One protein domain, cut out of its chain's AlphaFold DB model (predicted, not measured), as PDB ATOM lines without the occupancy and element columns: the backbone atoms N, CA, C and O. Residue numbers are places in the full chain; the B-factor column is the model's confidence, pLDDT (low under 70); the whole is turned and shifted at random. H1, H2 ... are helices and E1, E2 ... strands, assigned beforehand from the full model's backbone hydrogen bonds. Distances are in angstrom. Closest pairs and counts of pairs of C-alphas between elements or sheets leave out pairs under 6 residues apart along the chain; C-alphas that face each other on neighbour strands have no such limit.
ATOM      1  N   TRP A  42     245.785 218.373 226.339       93.06
ATOM      2  CA  TRP A  42     244.524 218.185 225.604       93.06
ATOM      3  C   TRP A  42     244.743 217.619 224.193       93.06
ATOM      4  O   TRP A  42     244.091 216.652 223.790       93.06
ATOM      5  N   ALA A  43     245.716 218.164 223.456       92.38
ATOM      6  CA  ALA A  43     246.022 217.734 222.096       92.38
ATOM      7  C   ALA A  43     246.603 216.313 222.076       92.38
ATOM      8  O   ALA A  43     246.165 215.466 221.300       92.38
ATOM      9  N   LEU A  44     247.543 216.020 222.979       94.44
ATOM     10  CA  LEU A  44     248.157 214.698 223.109       94.44
ATOM     11  C   LEU A  44     247.134 213.630 223.518       94.44
ATOM     12  O   LEU A  44     247.137 212.530 222.968       94.44
ATOM     13  N   ASN A  45     246.256 213.945 224.468       93.94
ATOM     14  CA  ASN A  45     245.211 213.041 224.938       93.94
ATOM     15  C   ASN A  45     244.195 212.755 223.831       93.94
ATOM     16  O   ASN A  45     243.794 211.606 223.648       93.94
ATOM     17  N   THR A  46     243.872 213.768 223.023       93.12
ATOM     18  CA  THR A  46     243.044 213.600 221.826       93.12
ATOM     19  C   THR A  46     243.701 212.621 220.849       93.12
ATOM     20  O   THR A  46     243.067 211.643 220.457       93.12
ATOM     21  N   VAL A  47     244.993 212.785 220.532       95.12
ATOM     22  CA  VAL A  47     245.716 211.838 219.658       95.12
ATOM     23  C   VAL A  47     245.707 210.420 220.232       95.12
ATOM     24  O   VAL A  47     245.354 209.491 219.514       95.12
ATOM     25  N   LYS A  48     246.024 210.242 221.521       95.31
ATOM     26  CA  LYS A  48     246.026 208.919 222.176       95.31
ATOM     27  C   LYS A  48     244.664 208.227 222.127       95.31
ATOM     28  O   LYS A  48     244.615 207.006 222.023       95.31
ATOM     29  N   SER A  49     243.578 208.996 222.227       94.25
ATOM     30  CA  SER A  49     242.216 208.458 222.157       94.25
ATOM     31  C   SER A  49     241.826 208.009 220.746       94.25
ATOM     32  O   SER A  49     241.094 207.035 220.603       94.25
ATOM     33  N   MET A  50     242.332 208.690 219.712       92.56
ATOM     34  CA  MET A  50     242.035 208.376 218.311       92.56
ATOM     35  C   MET A  50     242.938 207.273 217.755       92.56
ATOM     36  O   MET A  50     242.481 206.445 216.972       92.56
ATOM     37  N   VAL A  51     244.217 207.266 218.140       93.88
ATOM     38  CA  VAL A  51     245.233 206.331 217.645       93.88
ATOM     39  C   VAL A  51     246.029 205.780 218.836       93.88
ATOM     40  O   VAL A  51     246.964 206.435 219.312       93.88
ATOM     41  N   PRO A  52     245.662 204.589 219.349       91.00
ATOM     42  CA  PRO A  52     246.428 203.892 220.379       91.00
ATOM     43  C   PRO A  52     247.864 203.572 219.933       91.00
ATOM     44  O   PRO A  52     248.218 203.721 218.765       91.00
ATOM     45  N   ALA A  53     248.706 203.115 220.868       92.88
ATOM     46  CA  ALA A  53     250.100 202.754 220.586       92.88
ATOM     47  C   ALA A  53     250.220 201.816 219.354       92.88
ATOM     48  O   ALA A  53     249.437 200.869 219.258       92.88
ATOM     49  N   PRO A  54     251.181 202.049 218.433       93.69
ATOM     50  CA  PRO A  54     252.357 202.929 218.552       93.69
ATOM     51  C   PRO A  54     252.073 204.433 218.368       93.69
ATOM     52  O   PRO A  54     252.988 205.250 218.492       93.69
ATOM     53  N   GLY A  55     250.816 204.815 218.149       96.56
ATOM     54  CA  GLY A  55     250.364 206.200 218.134       96.56
ATOM     55  C   GLY A  55     250.580 206.897 216.794       96.56
ATOM     56  O   GLY A  55     250.854 206.272 215.772       96.56
ATOM     57  N   ALA A  56     250.445 208.219 216.812       97.25
ATOM     58  CA  ALA A  56     250.578 209.079 215.646       97.25
ATOM     59  C   ALA A  56     251.295 210.382 216.014       97.25
ATOM     60  O   ALA A  56     251.291 210.807 217.172       97.25
ATOM     61  N   VAL A  57     251.856 211.052 215.007       97.19
ATOM     62  CA  VAL A  57     252.334 212.433 215.125       97.19
ATOM     63  C   VAL A  57     251.319 213.343 214.450       97.19
ATOM     64  O   VAL A  57     251.003 213.153 213.278       97.19
ATOM     65  N   LEU A  58     250.828 214.332 215.194       96.19
ATOM     66  CA  LEU A  58     249.904 215.370 214.742       96.19
ATOM     67  C   LEU A  58     250.603 216.726 214.837       96.19
ATOM     68  O   LEU A  58     251.246 217.025 215.840       96.19
ATOM     69  N   TYR A  59     250.392 217.575 213.840       96.38
ATOM     70  CA  TYR A  59     250.595 219.010 213.984       96.38
ATOM     71  C   TYR A  59     249.405 219.772 213.402       96.38
ATOM     72  O   TYR A  59     248.747 219.334 212.452       96.38
ATOM     73  N   THR A  60     249.106 220.917 214.006       96.56
ATOM     74  CA  THR A  60     247.976 221.771 213.646       96.56
ATOM     75  C   THR A  60     248.313 223.230 213.923       96.56
ATOM     76  O   THR A  60     249.214 223.527 214.707       96.56
ATOM     77  N   GLY A  61     247.607 224.141 213.264       96.50
ATOM     78  CA  GLY A  61     247.729 225.570 213.489       96.50
ATOM     79  C   GLY A  61     246.579 226.326 212.842       96.50
ATOM     80  O   GLY A  61     246.074 225.912 211.799       96.50
ATOM     81  N   SER A  62     246.203 227.438 213.468       96.81
ATOM     82  CA  SER A  62     245.337 228.468 212.901       96.81
ATOM     83  C   SER A  62     246.158 229.750 212.842       96.81
ATOM     84  O   SER A  62     246.593 230.264 213.874       96.81
ATOM     85  N   VAL A  63     246.496 230.190 211.630       96.81
ATOM     86  CA  VAL A  63     247.491 231.244 211.401       96.81
ATOM     87  C   VAL A  63     246.950 232.249 210.401       96.81
ATOM     88  O   VAL A  63     246.490 231.887 209.326       96.81
ATOM     89  N   THR A  64     247.069 233.532 210.729       95.31
ATOM     90  CA  THR A  64     246.842 234.630 209.784       95.31
ATOM     91  C   THR A  64     248.140 235.409 209.644       95.31
ATOM     92  O   THR A  64     248.613 235.995 210.616       95.31
ATOM     93  N   LEU A  65     248.737 235.388 208.452       93.25
ATOM     94  CA  LEU A  65     249.924 236.190 208.146       93.25
ATOM     95  C   LEU A  65     249.516 237.554 207.562       93.25
ATOM     96  O   LEU A  65     248.488 237.637 206.882       93.25
ATOM     97  N   PRO A  66     250.316 238.616 207.760       92.62
ATOM     98  CA  PRO A  66     250.100 239.899 207.096       92.62
ATOM     99  C   PRO A  66     249.987 239.746 205.572       92.62
ATOM    100  O   PRO A  66     250.826 239.112 204.937       92.62
ATOM    101  N   GLY A  67     248.937 240.325 204.981       81.69
ATOM    102  CA  GLY A  67     248.689 240.264 203.533       81.69
ATOM    103  C   GLY A  67     248.218 238.901 203.004       81.69
ATOM    104  O   GLY A  67     247.991 238.773 201.802       81.69
ATOM    105  N   GLY A  68     248.052 237.899 203.873       81.38
ATOM    106  CA  GLY A  68     247.509 236.582 203.546       81.38
ATOM    107  C   GLY A  68     246.095 236.366 204.089       81.38
ATOM    108  O   GLY A  68     245.586 237.142 204.896       81.38
ATOM    109  N   GLY A  69     245.458 235.282 203.645       87.81
ATOM    110  CA  GLY A  69     244.227 234.780 204.259       87.81
ATOM    111  C   GLY A  69     244.508 233.977 205.532       87.81
ATOM    112  O   GLY A  69     245.641 233.552 205.768       87.81
ATOM    113  N   ALA A  70     243.466 233.742 206.329       93.19
ATOM    114  CA  ALA A  70     243.533 232.788 207.430       93.19
ATOM    115  C   ALA A  70     243.793 231.374 206.884       93.19
ATOM    116  O   ALA A  70     243.167 230.945 205.911       93.19
ATOM    117  N   VAL A  71     244.728 230.665 207.510       96.00
ATOM    118  CA  VAL A  71     245.091 229.287 207.191       96.00
ATOM    119  C   VAL A  71     244.840 228.431 208.419       96.00
ATOM    120  O   VAL A  71     245.541 228.557 209.423       96.00
ATOM    121  N   ASP A  72     243.883 227.518 208.291       96.44
ATOM    122  CA  ASP A  72     243.682 226.428 209.234       96.44
ATOM    123  C   ASP A  72     244.284 225.150 208.654       96.44
ATOM    124  O   ASP A  72     244.048 224.785 207.497       96.44
ATOM    125  N   TRP A  73     245.094 224.468 209.457       96.88
ATOM    126  CA  TRP A  73     245.791 223.263 209.036       96.88
ATOM    127  C   TRP A  73     245.748 222.196 210.115       96.88
ATOM    128  O   TRP A  73     245.960 222.468 211.297       96.88
ATOM    129  N   GLN A  74     245.552 220.955 209.689       95.31
ATOM    130  CA  GLN A  74     245.679 219.778 210.531       95.31
ATOM    131  C   GLN A  74     246.263 218.643 209.697       95.31
ATOM    132  O   GLN A  74     245.762 218.345 208.611       95.31
ATOM    133  N   TYR A  75     247.316 218.005 210.200       95.62
ATOM    134  CA  TYR A  75     247.906 216.842 209.554       95.62
ATOM    135  C   TYR A  75     248.438 215.864 210.591       95.62
ATOM    136  O   TYR A  75     249.224 216.240 211.461       95.62
ATOM    137  N   ALA A  76     248.030 214.606 210.465       95.31
ATOM    138  CA  ALA A  76     248.507 213.519 211.298       95.31
ATOM    139  C   ALA A  76     248.860 212.303 210.450       95.31
ATOM    140  O   ALA A  76     248.247 212.064 209.408       95.31
ATOM    141  N   LEU A  77     249.833 211.530 210.922       96.88
ATOM    142  CA  LEU A  77     250.149 210.208 210.395       96.88
ATOM    143  C   LEU A  77     250.437 209.248 211.549       96.88
ATOM    144  O   LEU A  77     251.071 209.675 212.523       96.88
ATOM    145  N   PRO A  78     250.046 207.967 211.426       97.44
ATOM    146  CA  PRO A  78     250.543 206.913 212.301       97.44
ATOM    147  C   PRO A  78     252.074 206.886 212.321       97.44
ATOM    148  O   PRO A  78     252.731 207.186 211.319       97.44
ATOM    149  N   THR A  79     252.653 206.532 213.466       97.50
ATOM    150  CA  THR A  79     254.111 206.480 213.638       97.50
ATOM    151  C   THR A  79     254.749 205.528 212.624       97.50
ATOM    152  O   THR A  79     255.760 205.866 212.007       97.50
ATOM    153  N   GLU A  80     254.142 204.364 212.395       97.06
ATOM    154  CA  GLU A  80     254.606 203.369 211.428       97.06
ATOM    155  C   GLU A  80     254.669 203.912 209.996       97.06
ATOM    156  O   GLU A  80     255.662 203.690 209.304       97.06
ATOM    157  N   ASP A  81     253.682 204.704 209.576       96.75
ATOM    158  CA  ASP A  81     253.634 205.295 208.238       96.75
ATOM    159  C   ASP A  81     254.733 206.341 208.039       96.75
ATOM    160  O   ASP A  81     255.252 206.510 206.935       96.75
ATOM    161  N   ILE A  82     255.096 207.069 209.099       95.88
ATOM    162  CA  ILE A  82     256.207 208.025 209.064       95.88
ATOM    163  C   ILE A  82     257.531 207.273 208.930       95.88
ATOM    164  O   ILE A  82     258.358 207.640 208.090       95.88
ATOM    165  N   LEU A  83     257.726 206.228 209.738       96.62
ATOM    166  CA  LEU A  83     258.949 205.422 209.761       96.62
ATOM    167  C   LEU A  83     259.134 204.594 208.479       96.62
ATOM    168  O   LEU A  83     260.266 204.349 208.074       96.62
ATOM    169  N   ALA A  84     258.047 204.203 207.810       96.31
ATOM    170  CA  ALA A  84     258.087 203.466 206.547       96.31
ATOM    171  C   ALA A  84     258.442 204.340 205.327       96.31
ATOM    172  O   ALA A  84     258.704 203.820 204.239       96.31
ATOM    173  N   ARG A  85     258.433 205.674 205.463       95.31
ATOM    174  CA  ARG A  85     258.774 206.585 204.363       95.31
ATOM    175  C   ARG A  85     260.275 206.639 204.128       95.31
ATOM    176  O   ARG A  85     261.073 206.717 205.051       95.31
TER     177      ARG A  85
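This is residues 42 to 85 of the 174 residues of the protein "ArsR family transcriptional regulator" of Cryobacterium zongtaii (UniProt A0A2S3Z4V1). What shape do these atoms make? A long, narrow hairpin of two strands, E1 and E2, makes the longest axis, with its turn at residues 65 to 69. The two short helices, H1 before E1 and H2 after E2, are at the other end of the hairpin, on opposite sides of the ribbon and apart from each other. What is it made of? The 44 printed residues hold two named helices and two named strands in the order H1, E1, E2, H2; the sheet, in the order E1 - E2, is antiparallel, and the class is mixed, helices and strands. How spread out is it? It is only just loose, close to extended, with a radius of gyration of the C-alphas of 13.6 A, and its outline is only just flat, with spans of 41 by 27 by 9 A.

Where does the printed part begin? H1 is residues 42 to 50, 12.5 A from first to last C-alpha, and C-alpha 42 stands at (244.524, 218.185, 225.604). Where are the strands? E1 is residues 56 to 64, 26.5 A long, from C-alpha 56 at (250.578, 209.079, 215.646). E2 is residues 70 to 78, 27.2 A long. Which element is last? H2 is residues 79 to 83, 6.3 A long, ending with C-alpha 83 at (258.949, 205.422, 209.761).

How do E1 and E2 pair? They form a hairpin, antiparallel, with 176 degrees between their directions. N 57 and O 77 are 2.9 A apart and N 71 and O 63 are 2.8 A apart, both within hydrogen-bond range; the C-alphas of Thr 64 and Ala 70, which face each other, are 4.5 A apart. How near are the helices to E1? The closest C-alphas of H1 and E1 are those of Val 47 and Ala 56, 6.9 A apart. The closest of E1 and H2 are those of Ala 56 and Thr 79, 4.8 A apart. What stays apart, and how are the helices' backbones? H1 is apart from E2 and from H2. In H1 and H2 every O i to N i+4 pair is within hydrogen-bond range.

How large is the whole? The two C-alphas farthest apart are those of Ala 53 and Gly 67, at 41.2 A. Is there a cut or a long link? The printed part has no cut, and the links H1 to E1, E1 to E2 and E2 to H2 are tight. Is confidence low anywhere? No printed residue is under 70, and the mean pLDDT of the printed part of this model is 94.5.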